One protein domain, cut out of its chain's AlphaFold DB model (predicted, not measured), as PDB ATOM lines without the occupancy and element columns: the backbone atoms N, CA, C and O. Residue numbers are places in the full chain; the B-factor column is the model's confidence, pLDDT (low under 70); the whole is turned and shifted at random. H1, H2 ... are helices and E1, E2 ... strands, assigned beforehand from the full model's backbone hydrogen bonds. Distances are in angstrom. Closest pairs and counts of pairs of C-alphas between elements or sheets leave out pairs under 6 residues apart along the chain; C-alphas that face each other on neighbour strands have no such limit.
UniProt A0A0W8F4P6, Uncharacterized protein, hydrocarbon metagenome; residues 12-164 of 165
ATOM      1  N   PRO A  12      25.359 -33.290 -29.858       89.56
ATOM      2  CA  PRO A  12      26.323 -32.645 -30.756       89.56
ATOM      3  C   PRO A  12      26.623 -33.461 -32.017       89.56
ATOM      4  O   PRO A  12      26.584 -32.926 -33.124       89.56
ATOM      5  N   LEU A  13      26.853 -34.767 -31.865       88.00
ATOM      6  CA  LEU A  13      27.155 -35.670 -32.972       88.00
ATOM      7  C   LEU A  13      25.967 -35.834 -33.927       88.00
ATOM      8  O   LEU A  13      26.137 -35.754 -35.140       88.00
ATOM      9  N   ALA A  14      24.752 -35.982 -33.395       89.56
ATOM     10  CA  ALA A  14      23.538 -36.047 -34.207       89.56
ATOM     11  C   ALA A  14      23.342 -34.772 -35.047       89.56
ATOM     12  O   ALA A  14      23.065 -34.844 -36.243       89.56
ATOM     13  N   ARG A  15      23.549 -33.599 -34.440       90.88
ATOM     14  CA  ARG A  15      23.453 -32.300 -35.124       90.88
ATOM     15  C   ARG A  15      24.538 -32.099 -36.172       90.88
ATOM     16  O   ARG A  15      24.255 -31.599 -37.259       90.88
ATOM     17  N   TYR A  16      25.764 -32.508 -35.856       89.19
ATOM     18  CA  TYR A  16      26.868 -32.519 -36.804       89.19
ATOM     19  C   TYR A  16      26.497 -33.344 -38.044       89.19
ATOM     20  O   TYR A  16      26.620 -32.858 -39.167       89.19
ATOM     21  N   LEU A  17      26.006 -34.571 -37.842       85.62
ATOM     22  CA  LEU A  17      25.633 -35.476 -38.930       85.62
ATOM     23  C   LEU A  17      24.447 -34.939 -39.743       85.62
ATOM     24  O   LEU A  17      24.415 -35.122 -40.957       85.62
ATOM     25  N   GLU A  18      23.504 -34.234 -39.112       89.31
ATOM     26  CA  GLU A  18      22.395 -33.586 -39.820       89.31
ATOM     27  C   GLU A  18      22.879 -32.455 -40.746       89.31
ATOM     28  O   GLU A  18      22.444 -32.375 -41.897       89.31
ATOM     29  N   LEU A  19      23.811 -31.607 -40.296       87.94
ATOM     30  CA  LEU A  19      24.405 -30.589 -41.171       87.94
ATOM     31  C   LEU A  19      25.305 -31.194 -42.242       87.94
ATOM     32  O   LEU A  19      25.277 -30.745 -43.389       87.94
ATOM     33  N   GLU A  20      26.080 -32.222 -41.887       83.31
ATOM     34  CA  GLU A  20      26.854 -32.984 -42.860       83.31
ATOM     35  C   GLU A  20      25.917 -33.505 -43.958       83.31
ATOM     36  O   GLU A  20      26.218 -33.318 -45.132       83.31
ATOM     37  N   LEU A  21      24.746 -34.047 -43.614       82.19
ATOM     38  CA  LEU A  21      23.773 -34.530 -44.593       82.19
ATOM     39  C   LEU A  21      23.228 -33.416 -45.512       82.19
ATOM     40  O   LEU A  21      23.087 -33.627 -46.716       82.19
ATOM     41  N   LEU A  22      22.951 -32.218 -44.988       86.25
ATOM     42  CA  LEU A  22      22.527 -31.079 -45.820       86.25
ATOM     43  C   LEU A  22      23.609 -30.693 -46.830       86.25
ATOM     44  O   LEU A  22      23.335 -30.527 -48.020       86.25
ATOM     45  N   LEU A  23      24.857 -30.626 -46.367       84.19
ATOM     46  CA  LEU A  23      25.995 -30.400 -47.244       84.19
ATOM     47  C   LEU A  23      26.107 -31.542 -48.251       84.19
ATOM     48  O   LEU A  23      26.343 -31.265 -49.425       84.19
ATOM     49  N   HIS A  24      25.911 -32.806 -47.838       78.12
ATOM     50  CA  HIS A  24      25.825 -34.009 -48.691       78.12
ATOM     51  C   HIS A  24      24.921 -33.797 -49.900       78.12
ATOM     52  O   HIS A  24      25.421 -33.853 -51.027       78.12
ATOM     53  N   ILE A  25      23.673 -33.426 -49.645       79.75
ATOM     54  CA  ILE A  25      22.656 -33.161 -50.666       79.75
ATOM     55  C   ILE A  25      23.098 -32.045 -51.621       79.75
ATOM     56  O   ILE A  25      23.036 -32.224 -52.836       79.75
ATOM     57  N   PHE A  26      23.620 -30.933 -51.094       85.38
ATOM     58  CA  PHE A  26      24.084 -29.811 -51.917       85.38
ATOM     59  C   PHE A  26      25.210 -30.195 -52.888       85.38
ATOM     60  O   PHE A  26      25.095 -29.988 -54.094       85.38
ATOM     61  N   PHE A  27      26.316 -30.786 -52.413       79.56
ATOM     62  CA  PHE A  27      27.379 -31.117 -53.378       79.56
ATOM     63  C   PHE A  27      26.983 -32.252 -54.331       79.56
ATOM     64  O   PHE A  27      27.507 -32.332 -55.436       79.56
ATOM     65  N   GLU A  28      26.047 -33.120 -53.942       76.94
ATOM     66  CA  GLU A  28      25.524 -34.106 -54.881       76.94
ATOM     67  C   GLU A  28      24.723 -33.447 -56.016       76.94
ATOM     68  O   GLU A  28      24.922 -33.820 -57.174       76.94
ATOM     69  N   SER A  29      23.883 -32.450 -55.715       78.38
ATOM     70  CA  SER A  29      23.081 -31.747 -56.729       78.38
ATOM     71  C   SER A  29      23.922 -30.913 -57.699       78.38
ATOM     72  O   SER A  29      23.523 -30.715 -58.842       78.38
ATOM     73  N   THR A  30      25.109 -30.471 -57.277       76.06
ATOM     74  CA  THR A  30      26.055 -29.719 -58.123       76.06
ATOM     75  C   THR A  30      26.936 -30.608 -59.007       76.06
ATOM     76  O   THR A  30      27.747 -30.090 -59.768       76.06
ATOM     77  N   GLY A  31      26.824 -31.940 -58.911       69.50
ATOM     78  CA  GLY A  31      27.696 -32.857 -59.653       69.50
ATOM     79  C   GLY A  31      29.147 -32.871 -59.151       69.50
ATOM     80  O   GLY A  31      30.047 -33.319 -59.869       69.50
ATOM     81  N   TYR A  32      29.394 -32.401 -57.922       71.94
ATOM     82  CA  TYR A  32      30.723 -32.365 -57.310       71.94
ATOM     83  C   TYR A  32      31.398 -33.740 -57.359       71.94
ATOM     84  O   TYR A  32      30.834 -34.743 -56.918       71.94
ATOM     85  N   CYS A  33      32.623 -33.781 -57.890       64.31
ATOM     86  CA  CYS A  33      33.417 -35.001 -58.083       64.31
ATOM     87  C   CYS A  33      32.777 -36.070 -59.008       64.31
ATOM     88  O   CYS A  33      33.275 -37.196 -59.075       64.31
ATOM     89  N   LYS A  34      31.690 -35.738 -59.726       57.94
ATOM     90  CA  LYS A  34      31.066 -36.577 -60.770       57.94
ATOM     91  C   LYS A  34      31.344 -36.039 -62.179       57.94
ATOM     92  O   LYS A  34      31.574 -36.826 -63.091       57.94
ATOM     93  N   GLU A  35      31.346 -34.717 -62.353       55.09
ATOM     94  CA  GLU A  35      31.522 -34.052 -63.651       55.09
ATOM     95  C   GLU A  35      32.738 -33.108 -63.652       55.09
ATOM     96  O   GLU A  35      33.152 -32.610 -62.603       55.09
ATOM     97  N   ASN A  36      33.298 -32.834 -64.838       51.28
ATOM     98  CA  ASN A  36      34.306 -31.785 -65.034       51.28
ATOM     99  C   ASN A  36      33.645 -30.409 -64.853       51.28
ATOM    100  O   ASN A  36      33.239 -29.766 -65.824       51.28
ATOM    101  N   TYR A  37      33.505 -29.966 -63.606       45.72
ATOM    102  CA  TYR A  37      32.942 -28.661 -63.295       45.72
ATOM    103  C   TYR A  37      33.996 -27.578 -63.557       45.72
ATOM    104  O   TYR A  37      34.986 -27.453 -62.835       45.72
ATOM    105  N   GLY A  38      33.813 -26.810 -64.637       42.28
ATOM    106  CA  GLY A  38      34.847 -25.910 -65.154       42.28
ATOM    107  C   GLY A  38      35.983 -26.682 -65.841       42.28
ATOM    108  O   GLY A  38      36.241 -27.845 -65.551       42.28
ATOM    109  N   ARG A  39      36.663 -26.041 -66.800       41.56
ATOM    110  CA  ARG A  39      37.519 -26.684 -67.823       41.56
ATOM    111  C   ARG A  39      38.592 -27.685 -67.335       41.56
ATOM    112  O   ARG A  39      39.135 -28.367 -68.194       41.56
ATOM    113  N   THR A  40      38.914 -27.788 -66.040       49.56
ATOM    114  CA  THR A  40      39.962 -28.679 -65.494       49.56
ATOM    115  C   THR A  40      39.839 -28.995 -63.981       49.56
ATOM    116  O   THR A  40      40.854 -28.979 -63.286       49.56
ATOM    117  N   CYS A  41      38.664 -29.298 -63.398       48.69
ATOM    118  CA  CYS A  41      38.679 -29.787 -62.002       48.69
ATOM    119  C   CYS A  41      37.612 -30.819 -61.605       48.69
ATOM    120  O   CYS A  41      36.423 -30.637 -61.839       48.69
ATOM    121  N   ASN A  42      38.068 -31.850 -60.882       51.84
ATOM    122  CA  ASN A  42      37.278 -32.904 -60.237       51.84
ATOM    123  C   ASN A  42      36.762 -32.502 -58.836       51.84
ATOM    124  O   ASN A  42      36.665 -33.349 -57.953       51.84
ATOM    125  N   GLY A  43      36.456 -31.222 -58.594       55.31
ATOM    126  CA  GLY A  43      35.867 -30.714 -57.340       55.31
ATOM    127  C   GLY A  43      36.772 -30.743 -56.094       55.31
ATOM    128  O   GLY A  43      36.735 -29.807 -55.298       55.31
ATOM    129  N   CYS A  44      37.616 -31.763 -55.925       60.66
ATOM    130  CA  CYS A  44      38.610 -31.862 -54.863       60.66
ATOM    131  C   CYS A  44      39.987 -31.391 -55.355       60.66
ATOM    132  O   CYS A  44      40.516 -31.912 -56.339       60.66
ATOM    133  N   CYS A  45      40.604 -30.444 -54.651       56.44
ATOM    134  CA  CYS A  45      42.028 -30.141 -54.808       56.44
ATOM    135  C   CYS A  45      42.797 -30.590 -53.560       56.44
ATOM    136  O   CYS A  45      42.401 -30.286 -52.435       56.44
ATOM    137  N   ASN A  46      43.947 -31.243 -53.746       52.28
ATOM    138  CA  ASN A  46      44.873 -31.572 -52.651       52.28
ATOM    139  C   ASN A  46      45.594 -30.332 -52.079       52.28
ATOM    140  O   ASN A  46      46.492 -30.469 -51.256       52.28
ATOM    141  N   GLU A  47      45.236 -29.127 -52.528       50.91
ATOM    142  CA  GLU A  47      45.967 -27.891 -52.242       50.91
ATOM    143  C   GLU A  47      45.612 -27.274 -50.876       50.91
ATOM    144  O   GLU A  47      46.407 -26.510 -50.344       50.91
ATOM    145  N   ASN A  48      44.490 -27.661 -50.252       49.78
ATOM    146  CA  ASN A  48      44.008 -27.061 -48.995       49.78
ATOM    147  C   ASN A  48      43.892 -28.077 -47.851       49.78
ATOM    148  O   ASN A  48      42.838 -28.202 -47.227       49.78
ATOM    149  N   ILE A  49      44.958 -28.855 -47.586       51.66
ATOM    150  CA  ILE A  49      44.949 -29.883 -46.525       51.66
ATOM    151  C   ILE A  49      45.006 -29.244 -45.151       51.66
ATOM    152  O   ILE A  49      46.034 -29.219 -44.494       51.66
ATOM    153  N   VAL A  50      43.836 -28.804 -44.693       53.22
ATOM    154  CA  VAL A  50      43.574 -28.653 -43.273       53.22
ATOM    155  C   VAL A  50      43.666 -30.031 -42.629       53.22
ATOM    156  O   VAL A  50      42.933 -30.969 -42.973       53.22
ATOM    157  N   GLU A  51      44.607 -30.169 -41.699       54.81
ATOM    158  CA  GLU A  51      44.709 -31.367 -40.884       54.81
ATOM    159  C   GLU A  51      43.413 -31.546 -40.098       54.81
ATOM    160  O   GLU A  51      42.945 -30.645 -39.406       54.81
ATOM    161  N   TYR A  52      42.812 -32.730 -40.235       58.94
ATOM    162  CA  TYR A  52      41.654 -33.099 -39.435       58.94
ATOM    163  C   TYR A  52      42.138 -33.271 -37.996       58.94
ATOM    164  O   TYR A  52      42.951 -34.172 -37.748       58.94
ATOM    165  N   PRO A  53      41.692 -32.430 -37.058       61.69
ATOM    166  CA  PRO A  53      42.296 -32.371 -35.743       61.69
ATOM    167  C   PRO A  53      41.743 -33.519 -34.891       61.69
ATOM    168  O   PRO A  53      40.831 -33.343 -34.095       61.69
ATOM    169  N   LYS A  54      42.305 -34.724 -35.055       61.75
ATOM    170  CA  LYS A  54      41.877 -35.950 -34.347       61.75
ATOM    171  C   LYS A  54      41.863 -35.817 -32.820       61.75
ATOM    172  O   LYS A  54      41.205 -36.602 -32.150       61.75
ATOM    173  N   ILE A  55      42.606 -34.846 -32.290       64.44
ATOM    174  CA  ILE A  55      42.679 -34.510 -30.864       64.44
ATOM    175  C   ILE A  55      41.429 -33.787 -30.337       64.44
ATOM    176  O   ILE A  55      41.304 -33.592 -29.130       64.44
ATOM    177  N   ILE A  56      40.521 -33.365 -31.218       68.62
ATOM    178  CA  ILE A  56      39.298 -32.654 -30.856       68.62
ATOM    179  C   ILE A  56      38.227 -33.642 -30.366       68.62
ATOM    180  O   ILE A  56      38.078 -34.751 -30.887       68.62
ATOM    181  N   ALA A  57      37.471 -33.238 -29.342       71.56
ATOM    182  CA  ALA A  57      36.422 -34.065 -28.760       71.56
ATOM    183  C   ALA A  57      35.326 -34.391 -29.794       71.56
ATOM    184  O   ALA A  57      35.015 -33.604 -30.686       71.56
ATOM    185  N   GLY A  58      34.765 -35.598 -29.704       75.12
ATOM    186  CA  GLY A  58      33.755 -36.086 -30.646       75.12
ATOM    187  C   GLY A  58      34.300 -36.553 -32.004       75.12
ATOM    188  O   GLY A  58      33.573 -37.224 -32.726       75.12
ATOM    189  N   CYS A  59      35.568 -36.293 -32.356       76.69
ATOM    190  CA  CYS A  59      36.145 -36.765 -33.624       76.69
ATOM    191  C   CYS A  59      36.232 -38.296 -33.716       76.69
ATOM    192  O   CYS A  59      35.947 -38.854 -34.768       76.69
ATOM    193  N   SER A  60      36.586 -38.982 -32.622       78.38
ATOM    194  CA  SER A  60      36.633 -40.455 -32.610       78.38
ATOM    195  C   SER A  60      35.237 -41.071 -32.751       78.38
ATOM    196  O   SER A  60      35.046 -41.949 -33.584       78.38
ATOM    197  N   GLU A  61      34.249 -40.555 -32.012       82.25
ATOM    198  CA  GLU A  61      32.845 -40.980 -32.136       82.25
ATOM    199  C   GLU A  61      32.312 -40.716 -33.551       82.25
ATOM    200  O   GLU A  61      31.660 -41.565 -34.148       82.25
ATOM    201  N   LEU A  62      32.644 -39.559 -34.127       80.31
ATOM    202  CA  LEU A  62      32.281 -39.208 -35.495       80.31
ATOM    203  C   LEU A  62      32.905 -40.154 -36.529       80.31
ATOM    204  O   LEU A  62      32.228 -40.539 -37.482       80.31
ATOM    205  N   ASP A  63      34.169 -40.539 -36.363       77.38
ATOM    206  CA  ASP A  63      34.823 -41.508 -37.245       77.38
ATOM    207  C   ASP A  63      34.154 -42.892 -37.143       77.38
ATOM    208  O   ASP A  63      33.894 -43.523 -38.170       77.38
ATOM    209  N   GLU A  64      33.792 -43.340 -35.937       81.25
ATOM    210  CA  GLU A  64      33.046 -44.588 -35.723       81.25
ATOM    211  C   GLU A  64      31.649 -44.552 -36.358       81.25
ATOM    212  O   GLU A  64      31.267 -45.487 -37.070       81.25
ATOM    213  N   GLU A  65      30.896 -43.465 -36.162       81.12
ATOM    214  CA  GLU A  65      29.591 -43.272 -36.798       81.12
ATOM    215  C   GLU A  65      29.695 -43.262 -38.314       81.12
ATOM    216  O   GLU A  65      28.888 -43.877 -39.008       81.12
ATOM    217  N   ARG A  66      30.722 -42.613 -38.858       75.38
ATOM    218  CA  ARG A  66      30.955 -42.610 -40.300       75.38
ATOM    219  C   ARG A  66      31.260 -44.000 -40.820       75.38
ATOM    220  O   ARG A  66      30.667 -44.390 -41.819       75.38
ATOM    221  N   ILE A  67      32.120 -44.765 -40.151       75.62
ATOM    222  CA  ILE A  67      32.391 -46.156 -40.536       75.62
ATOM    223  C   ILE A  67      31.101 -46.986 -40.488       75.62
ATOM    224  O   ILE A  67      30.878 -47.822 -41.360       75.62
ATOM    225  N   ARG A  68      30.220 -46.744 -39.514       77.31
ATOM    226  CA  ARG A  68      28.925 -47.428 -39.403       77.31
ATOM    227  C   ARG A  68      27.973 -47.080 -40.551       77.31
ATOM    228  O   ARG A  68      27.374 -47.982 -41.128       77.31
ATOM    229  N   ILE A  69      27.808 -45.792 -40.854       71.62
ATOM    230  CA  ILE A  69      26.865 -45.305 -41.873       71.62
ATOM    231  C   ILE A  69      27.382 -45.633 -43.282       71.62
ATOM    232  O   ILE A  69      26.602 -45.967 -44.172       71.62
ATOM    233  N   TYR A  70      28.698 -45.543 -43.481       68.12
ATOM    234  CA  TYR A  70      29.316 -45.500 -44.804       68.12
ATOM    235  C   TYR A  70      30.248 -46.680 -45.118       68.12
ATOM    236  O   TYR A  70      30.589 -46.889 -46.279       68.12
ATOM    237  N   GLY A  71      30.647 -47.470 -44.124       67.69
ATOM    238  CA  GLY A  71      31.633 -48.538 -44.281       67.69
ATOM    239  C   GLY A  71      33.083 -48.042 -44.265       67.69
ATOM    240  O   GLY A  71      33.375 -46.856 -44.100       67.69
ATOM    241  N   VAL A  72      34.017 -48.984 -44.418       71.25
ATOM    242  CA  VAL A  72      35.464 -48.716 -44.458       71.25
ATOM    243  C   VAL A  72      35.892 -48.423 -45.899       71.25
ATOM    244  O   VAL A  72      35.564 -49.186 -46.805       71.25
ATOM    245  N   GLY A  73      36.623 -47.324 -46.109       64.12
ATOM    246  CA  GLY A  73      37.186 -46.959 -47.415       64.12
ATOM    247  C   GLY A  73      38.368 -47.829 -47.851       64.12
ATOM    248  O   GLY A  73      38.990 -48.523 -47.049       64.12
ATOM    249  N   ASP A  74      38.721 -47.742 -49.130       67.62
ATOM    250  CA  ASP A  74      39.884 -48.391 -49.734       67.62
ATOM    251  C   ASP A  74      41.173 -47.609 -49.440       67.62
ATOM    252  O   ASP A  74      41.587 -46.730 -50.192       67.62
ATOM    253  N   LEU A  75      41.839 -47.947 -48.337       68.69
ATOM    254  CA  LEU A  75      43.042 -47.252 -47.859       68.69
ATOM    255  C   LEU A  75      44.245 -47.304 -48.822       68.69
ATOM    256  O   LEU A  75      45.255 -46.658 -48.552       68.69
ATOM    257  N   THR A  76      44.165 -48.056 -49.923       64.06
ATOM    258  CA  THR A  76      45.240 -48.141 -50.922       64.06
ATOM    259  C   THR A  76      45.221 -46.987 -51.927       64.06
ATOM    260  O   THR A  76      46.213 -46.745 -52.619       64.06
ATOM    261  N   LYS A  77      44.111 -46.247 -52.009       55.88
ATOM    262  CA  LYS A  77      43.945 -45.117 -52.927       55.88
ATOM    263  C   LYS A  77      44.369 -43.798 -52.289       55.88
ATOM    264  O   LYS A  77      44.192 -43.581 -51.096       55.88
ATOM    265  N   SER A  78      44.823 -42.864 -53.132       55.66
ATOM    266  CA  SER A  78      45.113 -41.473 -52.733       55.66
ATOM    267  C   SER A  78      43.906 -40.803 -52.054       55.66
ATOM    268  O   SER A  78      44.046 -40.135 -51.034       55.66
ATOM    269  N   CYS A  79      42.700 -41.078 -52.563       57.72
ATOM    270  CA  CYS A  79      41.451 -40.873 -51.838       57.72
ATOM    271  C   CYS A  79      40.820 -42.244 -51.566       57.72
ATOM    272  O   CYS A  79      40.381 -42.886 -52.525       57.72
ATOM    273  N   PRO A  80      40.711 -42.686 -50.300       54.91
ATOM    274  CA  PRO A  80      40.155 -44.000 -49.988       54.91
ATOM    275  C   PRO A  80      38.706 -44.238 -50.428       54.91
ATOM    276  O   PRO A  80      38.210 -45.358 -50.389       54.91
ATOM    277  N   TYR A  81      38.011 -43.191 -50.861       58.94
ATOM    278  CA  TYR A  81      36.597 -43.230 -51.227       58.94
ATOM    279  C   TYR A  81      36.363 -42.856 -52.702       58.94
ATOM    280  O   TYR A  81      35.229 -42.593 -53.111       58.94
ATOM    281  N   SER A  82      37.419 -42.823 -53.526       60.81
ATOM    282  CA  SER A  82      37.294 -42.616 -54.972       60.81
ATOM    283  C   SER A  82      36.962 -43.914 -55.724       60.81
ATOM    284  O   SER A  82      37.436 -45.007 -55.389       60.81
ATOM    285  N   SER A  83      36.153 -43.800 -56.781       56.66
ATOM    286  CA  SER A  83      35.862 -44.878 -57.738       56.66
ATOM    287  C   SER A  83      36.053 -44.426 -59.180       56.66
ATOM    288  O   SER A  83      36.199 -43.239 -59.462       56.66
ATOM    289  N   GLU A  84      35.981 -45.381 -60.107       56.88
ATOM    290  CA  GLU A  84      36.014 -45.122 -61.552       56.88
ATOM    291  C   GLU A  84      34.841 -44.256 -62.049       56.88
ATOM    292  O   GLU A  84      34.918 -43.686 -63.131       56.88
ATOM    293  N   LYS A  85      33.762 -44.120 -61.261       52.16
ATOM    294  CA  LYS A  85      32.586 -43.286 -61.578       52.16
ATOM    295  C   LYS A  85      32.595 -41.924 -60.868       52.16
ATOM    296  O   LYS A  85      31.555 -41.277 -60.784       52.16
ATOM    297  N   GLY A  86      33.743 -41.518 -60.324       54.97
ATOM    298  CA  GLY A  86      33.889 -40.336 -59.472       54.97
ATOM    299  C   GLY A  86      33.983 -40.691 -57.988       54.97
ATOM    300  O   GLY A  86      34.146 -41.861 -57.610       54.97
ATOM    301  N   CYS A  87      33.898 -39.687 -57.117       59.03
ATOM    302  CA  CYS A  87      33.792 -39.935 -55.678       59.03
ATOM    303  C   CYS A  87      32.559 -40.808 -55.405       59.03
ATOM    304  O   CYS A  87      31.484 -40.543 -55.947       59.03
ATOM    305  N   ILE A  88      32.695 -41.836 -54.560       53.81
ATOM    306  CA  ILE A  88      31.583 -42.706 -54.149       53.81
ATOM    307  C   ILE A  88      30.688 -41.907 -53.188       53.81
ATOM    308  O   ILE A  88      30.642 -42.138 -51.987       53.81
ATOM    309  N   LEU A  89      29.986 -40.896 -53.686       55.03
ATOM    310  CA  LEU A  89      29.108 -40.038 -52.896       55.03
ATOM    311  C   LEU A  89      27.758 -40.733 -52.658       55.03
ATOM    312  O   LEU A  89      26.728 -40.343 -53.185       55.03
ATOM    313  N   LYS A  90      27.783 -41.797 -51.853       47.94
ATOM    314  CA  LYS A  90      26.914 -41.907 -50.665       47.94
ATOM    315  C   LYS A  90      27.724 -41.777 -49.374       47.94
ATOM    316  O   LYS A  90      27.162 -41.781 -48.289       47.94
ATOM    317  N   THR A  91      29.047 -41.700 -49.498       42.91
ATOM    318  CA  THR A  91      29.997 -41.865 -48.416       42.91
ATOM    319  C   THR A  91      31.074 -40.800 -48.566       42.91
ATOM    320  O   THR A  91      31.777 -40.771 -49.572       42.91
ATOM    321  N   HIS A  92      31.219 -39.973 -47.531       44.44
ATOM    322  CA  HIS A  92      32.368 -39.108 -47.257       44.44
ATOM    323  C   HIS A  92      32.282 -37.626 -47.681       44.44
ATOM    324  O   HIS A  92      32.812 -37.204 -48.708       44.44
ATOM    325  N   LYS A  93      31.737 -36.813 -46.761       45.81
ATOM    326  CA  LYS A  93      32.191 -35.437 -46.504       45.81
ATOM    327  C   LYS A  93      32.721 -35.342 -45.080       45.81
ATOM    328  O   LYS A  93      32.092 -34.793 -44.182       45.81
ATOM    329  N   THR A  94      33.951 -35.805 -44.882       47.72
ATOM    330  CA  THR A  94      34.730 -35.228 -43.788       47.72
ATOM    331  C   THR A  94      34.760 -33.705 -43.956       47.72
ATOM    332  O   THR A  94      34.639 -33.213 -45.085       47.72
ATOM    333  N   PRO A  95      34.964 -32.934 -42.876       49.31
ATOM    334  CA  PRO A  95      35.166 -31.501 -43.029       49.31
ATOM    335  C   PRO A  95      36.297 -31.167 -43.997       49.31
ATOM    336  O   PRO A  95      36.263 -30.144 -44.653       49.31
ATOM    337  N   LYS A  96      37.224 -32.108 -44.160       49.09
ATOM    338  CA  LYS A  96      38.165 -32.237 -45.260       49.09
ATOM    339  C   LYS A  96      37.524 -32.017 -46.645       49.09
ATOM    340  O   LYS A  96      37.854 -31.029 -47.267       49.09
ATOM    341  N   CYS A  97      36.590 -32.827 -47.155       56.38
ATOM    342  CA  CYS A  97      36.021 -32.599 -48.507       56.38
ATOM    343  C   CYS A  97      35.255 -31.271 -48.649       56.38
ATOM    344  O   CYS A  97      35.273 -30.672 -49.718       56.38
ATOM    345  N   ILE A  98      34.627 -30.806 -47.566       59.50
ATOM    346  CA  ILE A  98      34.045 -29.461 -47.474       59.50
ATOM    347  C   ILE A  98      35.142 -28.386 -47.568       59.50
ATOM    348  O   ILE A  98      34.965 -27.429 -48.305       59.50
ATOM    349  N   ALA A  99      36.288 -28.593 -46.916       54.59
ATOM    350  CA  ALA A  99      37.481 -27.741 -46.924       54.59
ATOM    351  C   ALA A  99      38.334 -27.824 -48.205       54.59
ATOM    352  O   ALA A  99      39.117 -26.924 -48.494       54.59
ATOM    353  N   TYR A 100      38.182 -28.891 -48.992       57.53
ATOM    354  CA  TYR A 100      38.984 -29.192 -50.186       57.53
ATOM    355  C   TYR A 100      38.357 -28.741 -51.494       57.53
ATOM    356  O   TYR A 100      38.726 -29.225 -52.569       57.53
ATOM    357  N   ILE A 101      37.382 -27.849 -51.422       69.88
ATOM    358  CA  ILE A 101      36.784 -27.299 -52.623       69.88
ATOM    359  C   ILE A 101      37.840 -26.489 -53.358       69.88
ATOM    360  O   ILE A 101      38.461 -25.585 -52.795       69.88
ATOM    361  N   CYS A 102      38.044 -26.822 -54.628       70.44
ATOM    362  CA  CYS A 102      39.012 -26.101 -55.429       70.44
ATOM    363  C   CYS A 102      38.566 -24.654 -55.679       70.44
ATOM    364  O   CYS A 102      37.368 -24.396 -55.849       70.44
ATOM    365  N   PRO A 103      39.511 -23.700 -55.785       76.00
ATOM    366  CA  PRO A 103      39.180 -22.317 -56.113       76.00
ATOM    367  C   PRO A 103      38.336 -22.185 -57.388       76.00
ATOM    368  O   PRO A 103      37.492 -21.295 -57.485       76.00
ATOM    369  N   GLN A 104      38.521 -23.084 -58.361       75.38
ATOM    370  CA  GLN A 104      37.730 -23.118 -59.593       75.38
ATOM    371  C   GLN A 104      36.263 -23.487 -59.326       75.38
ATOM    372  O   GLN A 104      35.374 -22.894 -59.932       75.38
ATOM    373  N   PHE A 105      35.993 -24.413 -58.404       77.88
ATOM    374  CA  PHE A 105      34.638 -24.796 -58.017       77.88
ATOM    375  C   PHE A 105      33.989 -23.708 -57.163       77.88
ATOM    376  O   PHE A 105      32.862 -23.324 -57.453       77.88
ATOM    377  N   THR A 106      34.706 -23.121 -56.196       80.75
ATOM    378  CA  THR A 106      34.208 -21.949 -55.451       80.75
ATOM    379  C   THR A 106      33.863 -20.802 -56.398       80.75
ATOM    380  O   THR A 106      32.821 -20.168 -56.256       80.75
ATOM    381  N   ARG A 107      34.695 -20.553 -57.416       81.38
ATOM    382  CA  ARG A 107      34.384 -19.571 -58.460       81.38
ATOM    383  C   ARG A 107      33.114 -19.938 -59.227       81.38
ATOM    384  O   ARG A 107      32.268 -19.073 -59.419       81.38
ATOM    385  N   ALA A 108      32.963 -21.194 -59.639       81.62
ATOM    386  CA  ALA A 108      31.785 -21.645 -60.373       81.62
ATOM    387  C   ALA A 108      30.492 -21.572 -59.532       81.62
ATOM    388  O   ALA A 108      29.429 -21.265 -60.069       81.62
ATOM    389  N   LEU A 109      30.578 -21.796 -58.216       85.00
ATOM    390  CA  LEU A 109      29.481 -21.549 -57.277       85.00
ATOM    391  C   LEU A 109      29.143 -20.055 -57.184       85.00
ATOM    392  O   LEU A 109      27.973 -19.679 -57.269       85.00
ATOM    393  N   ARG A 110      30.156 -19.185 -57.092       87.38
ATOM    394  CA  ARG A 110      29.956 -17.726 -57.069       87.38
ATOM    395  C   ARG A 110      29.311 -17.203 -58.348       87.38
ATOM    396  O   ARG A 110      28.452 -16.332 -58.275       87.38
ATOM    397  N   GLU A 111      29.661 -17.762 -59.506       86.50
ATOM    398  CA  GLU A 111      29.008 -17.457 -60.790       86.50
ATOM    399  C   GLU A 111      27.511 -17.841 -60.789       86.50
ATOM    400  O   GLU A 111      26.720 -17.235 -61.507       86.50
ATOM    401  N   GLN A 112      27.094 -18.769 -59.921       84.75
ATOM    402  CA  GLN A 112      25.690 -19.126 -59.664       84.75
ATOM    403  C   GLN A 112      25.067 -18.346 -58.495       84.75
ATOM    404  O   GLN A 112      23.940 -18.625 -58.071       84.75
ATOM    405  N   GLY A 113      25.784 -17.362 -57.948       87.31
ATOM    406  CA  GLY A 113      25.363 -16.573 -56.795       87.31
ATOM    407  C   GLY A 113      25.291 -17.385 -55.502       87.31
ATOM    408  O   GLY A 113      24.388 -17.144 -54.706       87.31
ATOM    409  N   ILE A 114      26.164 -18.381 -55.341       88.19
ATOM    410  CA  ILE A 114      26.377 -19.123 -54.094       88.19
ATOM    411  C   ILE A 114      27.768 -18.746 -53.588       88.19
ATOM    412  O   ILE A 114      28.773 -19.110 -54.203       88.19
ATOM    413  N   ASP A 115      27.836 -18.003 -52.485       86.69
ATOM    414  CA  ASP A 115      29.111 -17.711 -51.832       86.69
ATOM    415  C   ASP A 115      29.386 -18.782 -50.782       86.69
ATOM    416  O   ASP A 115      28.803 -18.792 -49.699       86.69
ATOM    417  N   TYR A 116      30.214 -19.752 -51.163       84.38
ATOM    418  CA  TYR A 116      30.570 -20.864 -50.298       84.38
ATOM    419  C   TYR A 116      31.946 -20.640 -49.683       84.38
ATOM    420  O   TYR A 116      32.968 -20.808 -50.358       84.38
ATOM    421  N   ASP A 117      31.960 -20.317 -48.393       82.56
ATOM    422  CA  ASP A 117      33.173 -20.320 -47.589       82.56
ATOM    423  C   ASP A 117      33.328 -21.676 -46.887       82.56
ATOM    424  O   ASP A 117      32.590 -22.060 -45.967       82.56
ATOM    425  N   TRP A 118      34.302 -22.443 -47.366       77.69
ATOM    426  CA  TRP A 118      34.590 -23.757 -46.819       77.69
ATOM    427  C   TRP A 118      35.152 -23.699 -45.400       77.69
ATOM    428  O   TRP A 118      34.943 -24.632 -44.620       77.69
ATOM    429  N   LEU A 119      35.862 -22.624 -45.066       76.88
ATOM    430  CA  LEU A 119      36.515 -22.443 -43.784       76.88
ATOM    431  C   LEU A 119      35.488 -22.109 -42.709       76.88
ATOM    432  O   LEU A 119      35.502 -22.716 -41.634       76.88
ATOM    433  N   GLU A 120      34.556 -21.211 -43.015       80.88
ATOM    434  CA  GLU A 120      33.424 -20.918 -42.136       80.88
ATOM    435  C   GLU A 120      32.556 -22.161 -41.931       80.88
ATOM    436  O   GLU A 120      32.230 -22.514 -40.793       80.88
ATOM    437  N   THR A 121      32.260 -22.898 -43.009       84.19
ATOM    438  CA  THR A 121      31.469 -24.134 -42.920       84.19
ATOM    439  C   THR A 121      32.163 -25.187 -42.051       84.19
ATOM    440  O   THR A 121      31.527 -25.823 -41.206       84.19
ATOM    441  N   HIS A 122      33.476 -25.369 -42.214       79.25
ATOM    442  CA  HIS A 122      34.255 -26.274 -41.373       79.25
ATOM    443  C   HIS A 122      34.222 -25.850 -39.900       79.25
ATOM    444  O   HIS A 122      33.963 -26.677 -39.022       79.25
ATOM    445  N   THR A 123      34.445 -24.563 -39.635       79.00
ATOM    446  CA  THR A 123      34.461 -23.998 -38.281       79.00
ATOM    447  C   THR A 123      33.125 -24.212 -37.582       79.00
ATOM    448  O   THR A 123      33.091 -24.646 -36.429       79.00
ATOM    449  N   LEU A 124      32.019 -23.985 -38.290       85.31
ATOM    450  CA  LEU A 124      30.672 -24.228 -37.789       85.31
ATOM    451  C   LEU A 124      30.459 -25.700 -37.410       85.31
ATOM    452  O   LEU A 124      29.990 -25.995 -36.310       85.31
ATOM    453  N   LEU A 125      30.844 -26.630 -38.287       86.06
ATOM    454  CA  LEU A 125      30.712 -28.065 -38.035       86.06
ATOM    455  C   LEU A 125      31.509 -28.508 -36.800       86.06
ATOM    456  O   LEU A 125      30.965 -29.181 -35.924       86.06
ATOM    457  N   ILE A 126      32.776 -28.103 -36.686       81.62
ATOM    458  CA  ILE A 126      33.605 -28.430 -35.514       81.62
ATOM    459  C   ILE A 126      33.033 -27.802 -34.241       81.62
ATOM    460  O   ILE A 126      33.007 -28.458 -33.196       81.62
ATOM    461  N   SER A 127      32.517 -26.575 -34.334       84.00
ATOM    462  CA  SER A 127      31.886 -25.878 -33.212       84.00
ATOM    463  C   SER A 127      30.655 -26.623 -32.690       84.00
ATOM    464  O   SER A 127      30.492 -26.787 -31.479       84.00
ATOM    465  N   ILE A 128      29.832 -27.150 -33.599       88.25
ATOM    466  CA  ILE A 128      28.669 -27.981 -33.264       88.25
ATOM    467  C   ILE A 128      29.095 -29.288 -32.609       88.25
ATOM    468  O   ILE A 128      28.529 -29.637 -31.577       88.25
ATOM    469  N   LEU A 129      30.088 -29.987 -33.170       86.81
ATOM    470  CA  LEU A 129      30.553 -31.276 -32.644       86.81
ATOM    471  C   LEU A 129      31.068 -31.167 -31.203       86.81
ATOM    472  O   LEU A 129      30.909 -32.096 -30.418       86.81
ATOM    473  N   ASN A 130      31.676 -30.030 -30.865       82.56
ATOM    474  CA  ASN A 130      32.385 -29.826 -29.601       82.56
ATOM    475  C   ASN A 130      31.633 -28.987 -28.575       82.56
ATOM    476  O   ASN A 130      32.152 -28.792 -27.475       82.56
ATOM    477  N   GLU A 131      30.475 -28.434 -28.944       85.44
ATOM    478  CA  GLU A 131      29.799 -27.401 -28.155       85.44
ATOM    479  C   GLU A 131      30.783 -26.292 -27.728       85.44
ATOM    480  O   GLU A 131      30.966 -25.985 -26.541       85.44
ATOM    481  N   ALA A 132      31.491 -25.724 -28.704       82.94
ATOM    482  CA  ALA A 132      32.536 -24.734 -28.481       82.94
ATOM    483  C   ALA A 132      32.648 -23.766 -29.658       82.94
ATOM    484  O   ALA A 132      32.340 -24.141 -30.779       82.94
ATOM    485  N   LYS A 133      33.128 -22.542 -29.422       77.44
ATOM    486  CA  LYS A 133      33.542 -21.636 -30.504       77.44
ATOM    487  C   LYS A 133      35.039 -21.765 -30.738       77.44
ATOM    488  O   LYS A 133      35.807 -21.814 -29.775       77.44
ATOM    489  N   PHE A 134      35.449 -21.789 -32.001       69.69
ATOM    490  CA  PHE A 134      36.848 -21.920 -32.405       69.69
ATOM    491  C   PHE A 134      37.301 -20.705 -33.210       69.69
ATOM    492  O   PHE A 134      36.565 -20.221 -34.066       69.69
ATOM    493  N   ASP A 135      38.524 -20.248 -32.942       66.12
ATOM    494  CA  ASP A 135      39.265 -19.372 -33.840       66.12
ATOM    495  C   ASP A 135      40.165 -20.261 -34.686       66.12
ATOM    496  O   ASP A 135      41.067 -20.940 -34.187       66.12
ATOM    497  N   TRP A 136      39.888 -20.271 -35.981       57.75
ATOM    498  CA  TRP A 136      40.625 -21.114 -36.895       57.75
ATOM    499  C   TRP A 136      42.046 -20.604 -37.155       57.75
ATOM    500  O   TRP A 136      42.956 -21.414 -37.321       57.75
ATOM    501  N   TRP A 137      42.276 -19.287 -37.132       56.75
ATOM    502  CA  TRP A 137      43.606 -18.722 -37.389       56.75
ATOM    503  C   TRP A 137      44.618 -19.149 -36.329       56.75
ATOM    504  O   TRP A 137      45.782 -19.396 -36.639       56.75
ATOM    505  N   SER A 138      44.160 -19.280 -35.084       59.22
ATOM    506  CA  SER A 138      44.959 -19.769 -33.960       59.22
ATOM    507  C   SER A 138      44.785 -21.266 -33.681       59.22
ATOM    508  O   SER A 138      45.428 -21.787 -32.767       59.22
ATOM    509  N   GLY A 139      43.911 -21.965 -34.417       60.88
ATOM    510  CA  GLY A 139      43.566 -23.372 -34.181       60.88
ATOM    511  C   GLY A 139      43.026 -23.649 -32.772       60.88
ATOM    512  O   GLY A 139      43.130 -24.773 -32.281       60.88
ATOM    513  N   SER A 140      42.504 -22.625 -32.093       63.34
ATOM    514  CA  SER A 140      42.266 -22.651 -30.651       63.34
ATOM    515  C   SER A 140      40.788 -22.496 -30.309       63.34
ATOM    516  O   SER A 140      40.053 -21.706 -30.905       63.34
ATOM    517  N   LYS A 141      40.342 -23.254 -29.302       71.50
ATOM    518  CA  LYS A 141      39.023 -23.066 -28.689       71.50
ATOM    519  C   LYS A 141      38.997 -21.704 -27.992       71.50
ATOM    520  O   LYS A 141      39.814 -21.455 -27.111       71.50
ATOM    521  N   ILE A 142      38.036 -20.865 -28.362       76.50
ATOM    522  CA  ILE A 142      37.811 -19.549 -27.756       76.50
ATOM    523  C   ILE A 142      36.988 -19.713 -26.477       76.50
ATOM    524  O   ILE A 142      37.360 -19.213 -25.421       76.50
ATOM    525  N   GLU A 143      35.874 -20.444 -26.558       78.31
ATOM    526  CA  GLU A 143      34.963 -20.636 -25.428       78.31
ATOM    527  C   GLU A 143      34.124 -21.910 -25.570       78.31
ATOM    528  O   GLU A 143      33.985 -22.476 -26.656       78.31
ATOM    529  N   SER A 144      33.565 -22.388 -24.454       78.62
ATOM    530  CA  SER A 144      32.527 -23.422 -24.489       78.62
ATOM    531  C   SER A 144      31.186 -22.780 -24.815       78.62
ATOM    532  O   SER A 144      30.819 -21.782 -24.204       78.62
ATOM    533  N   TYR A 145      30.448 -23.363 -25.750       81.50
ATOM    534  CA  TYR A 145      29.216 -22.794 -26.270       81.50
ATOM    535  C   TYR A 145      28.243 -23.904 -26.674       81.50
ATOM    536  O   TYR A 145      28.460 -24.622 -27.649       81.50
ATOM    537  N   ARG A 146      27.159 -24.051 -25.908       85.31
ATOM    538  CA  ARG A 146      26.089 -24.999 -26.224       85.31
ATOM    539  C   ARG A 146      25.059 -24.338 -27.114       85.31
ATOM    540  O   ARG A 146      24.451 -23.354 -26.713       85.31
ATOM    541  N   ILE A 147      24.824 -24.949 -28.265       85.06
ATOM    542  CA  ILE A 147      23.785 -24.529 -29.201       85.06
ATOM    543  C   ILE A 147      22.449 -25.086 -28.698       85.06
ATOM    544  O   ILE A 147      22.323 -26.287 -28.441       85.06
ATOM    545  N   ASN A 148      21.429 -24.259 -28.531       90.06
ATOM    546  CA  ASN A 148      20.082 -24.724 -28.203       90.06
ATOM    547  C   ASN A 148      19.325 -25.183 -29.473       90.06
ATOM    548  O   ASN A 148      19.874 -25.189 -30.572       90.06
ATOM    549  N   ASP A 149      18.102 -25.700 -29.337       92.31
ATOM    550  CA  ASP A 149      17.372 -26.262 -30.489       92.31
ATOM    551  C   ASP A 149      16.860 -25.196 -31.470       92.31
ATOM    552  O   ASP A 149      16.786 -25.462 -32.672       92.31
ATOM    553  N   GLU A 150      16.572 -23.988 -30.986       93.56
ATOM    554  CA  GLU A 150      16.172 -22.849 -31.818       93.56
ATOM    555  C   GLU A 150      17.363 -22.341 -32.635       93.56
ATOM    556  O   GLU A 150      17.272 -22.251 -33.858       93.56
ATOM    557  N   GLU A 151      18.514 -22.127 -31.989       90.19
ATOM    558  CA  GLU A 151      19.771 -21.746 -32.646       90.19
ATOM    559  C   GLU A 151      20.178 -22.776 -33.704       90.19
ATOM    560  O   GLU A 151      20.551 -22.420 -34.819       90.19
ATOM    561  N   PHE A 152      20.060 -24.072 -33.398       92.75
ATOM    562  CA  PHE A 152      20.379 -25.115 -34.369       92.75
ATOM    563  C   PHE A 152      19.406 -25.140 -35.558       92.75
ATOM    564  O   PHE A 152      19.811 -25.379 -36.698       92.75
ATOM    565  N   SER A 153      18.121 -24.884 -35.313       93.38
ATOM    566  CA  SER A 153      17.117 -24.786 -36.377       93.38
ATOM    567  C   SER A 153      17.379 -23.588 -37.289       93.38
ATOM    568  O   SER A 153      17.269 -23.708 -38.509       93.38
ATOM    569  N   GLU A 154      17.800 -22.468 -36.707       93.19
ATOM    570  CA  GLU A 154      18.182 -21.264 -37.433       93.19
ATOM    571  C   GLU A 154      19.443 -21.480 -38.281       93.19
ATOM    572  O   GLU A 154      19.443 -21.151 -39.466       93.19
ATOM    573  N   ILE A 155      20.472 -22.141 -37.737       91.31
ATOM    574  CA  ILE A 155      21.668 -22.538 -38.500       91.31
ATOM    575  C   ILE A 155      21.279 -23.365 -39.734       91.31
ATOM    576  O   ILE A 155      21.751 -23.102 -40.841       91.31
ATOM    577  N   LYS A 156      20.385 -24.351 -39.576       93.31
ATOM    578  CA  LYS A 156      19.903 -25.162 -40.707       93.31
ATOM    579  C   LYS A 156      19.189 -24.320 -41.757       93.31
ATOM    580  O   LYS A 156      19.399 -24.545 -42.947       93.31
ATOM    581  N   ARG A 157      18.347 -23.373 -41.332       93.62
ATOM    582  CA  ARG A 157      17.634 -22.462 -42.234       93.62
ATOM    583  C   ARG A 157      18.615 -21.613 -43.042       93.62
ATOM    584  O   ARG A 157      18.512 -21.585 -44.263       93.62
ATOM    585  N   GLN A 158      19.601 -21.011 -42.380       91.50
ATOM    586  CA  GLN A 158      20.623 -20.188 -43.029       91.50
ATOM    587  C   GLN A 158      21.454 -20.991 -44.035       91.50
ATOM    588  O   GLN A 158      21.662 -20.538 -45.155       91.50
ATOM    589  N   ILE A 159      21.873 -22.213 -43.685       89.31
ATOM    590  CA  ILE A 159      22.598 -23.092 -44.615       89.31
ATOM    591  C   ILE A 159      21.752 -23.392 -45.855       89.31
ATOM    592  O   ILE A 159      22.257 -23.315 -46.972       89.31
ATOM    593  N   ARG A 160      20.469 -23.720 -45.675       90.69
ATOM    594  CA  ARG A 160      19.556 -23.992 -46.794       90.69
ATOM    595  C   ARG A 160      19.414 -22.791 -47.725       90.69
ATOM    596  O   ARG A 160      19.545 -22.938 -48.935       90.69
ATOM    597  N   GLU A 161      19.243 -21.600 -47.160       91.00
ATOM    598  CA  GLU A 161      19.137 -20.353 -47.922       91.00
ATOM    599  C   GLU A 161      20.422 -20.030 -48.689       91.00
ATOM    600  O   GLU A 161      20.367 -19.790 -49.897       91.00
ATOM    601  N   SER A 162      21.581 -20.097 -48.027       87.50
ATOM    602  CA  SER A 162      22.883 -19.816 -48.646       87.50
ATOM    603  C   SER A 162      23.234 -20.803 -49.761       87.50
ATOM    604  O   SER A 162      23.815 -20.418 -50.776       87.50
ATOM    605  N   LEU A 163      22.866 -22.078 -49.599       87.12
ATOM    606  CA  LEU A 163      23.124 -23.137 -50.579       87.12
ATOM    607  C   LEU A 163      22.012 -23.297 -51.623       87.12
ATOM    608  O   LEU A 163      22.189 -24.061 -52.571       87.12
ATOM    609  N   LYS A 164      20.897 -22.570 -51.475       87.00
ATOM    610  CA  LYS A 164      19.704 -22.651 -52.332       87.00
ATOM    611  C   LYS A 164      19.109 -24.070 -52.399       87.00
ATOM    612  O   LYS A 164      18.755 -24.534 -53.485       87.00
TER     613      LYS A 164
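Overview. This is residues 12 to 164 of the 165 residues of an uncharacterized protein of hydrocarbon metagenome (UniProt A0A0W8F4P6). A small hairpin of two strands, E1 and E2, sits at one end of a group of three long helices, in which H1 packs on H5 with its first part and on H6 near their last residues. The short H3 packs on H5, H2 lies near H1 and H5, H4 stands at the end of the domain away from the hairpin, and two long stretches, residues 30 to 58 and 71 to 94, have no named element. The printed part has 153 residues with six named helices and two named strands, in the order H1 H2 H3 H4 H5 E1 E2 H6; the sheet E1 - E2 is antiparallel and the class is mostly helix. The whole is compact, with a radius of gyration of the C-alphas of 15.4 A, and rounded, with spans of 43 by 37 by 28 A.

Along the chain. E1 is residues 132 to 135 and E2 residues 140 to 144. H5, residues 118 to 130, is 18.4 A long. H1, residues 12 to 29, is 26.2 A long and begins at C-alpha 12, (26.323, -32.645, -30.756). H6, residues 149 to 163, is 21.1 A long and ends at C-alpha 163, (23.124, -23.137, -50.579). H2 is residues 59 to 70, 15.7 A; H3 is residues 95 to 99; H4 is residues 103 to 111, 12.2 A, beginning at C-alpha 103, (39.180, -22.317, -56.113).

Arrangement. E1 and E2 form an antiparallel hairpin at 151 degrees, with N 133 and O 143 at 2.9 A and N 142 and O 133 at 2.8 A, within hydrogen-bond range. The closest C-alphas of H5 and E1, those of Ser 127 and Lys 133, are 5.3 A apart. H5 and H1 touch, at a shallow tilt of 27 degrees, opposite ways; H1 does so with residues 12 to 20 alone, and the closest C-alphas, of Pro 12 and Leu 129, are 4.8 A apart. H1 and H6 touch at a shallow tilt of 15 degrees, the same way, with the C-alphas of Phe 26 and Leu 163 closest at 6.9 A. H5 and H6 are apart. H3 touches H5, the C-alphas of Ala 99 and Trp 118 being closest at 4.9 A. H2 is close to but not clearly touching H1, at a steep tilt of 49 degrees, with the C-alphas of Leu 13 and Leu 62 closest at 6.7 A. H4 touches no helix. In H1, H2, H3, H4, H5 and H6 every O i to N i+4 pair is within hydrogen-bond range.

Size, cuts and confidence. The two C-alphas farthest apart, of Arg 39 and Ser 144, are 43.7 A apart. The printed part has no cut. The links H1 to H2 and H2 to H3 are long, with 29 and 24 residues. The mean pLDDT of the printed part is 72.3; 63 residues are under 70, among them residues 33 to 56, 73 to 101 and 134 to 140.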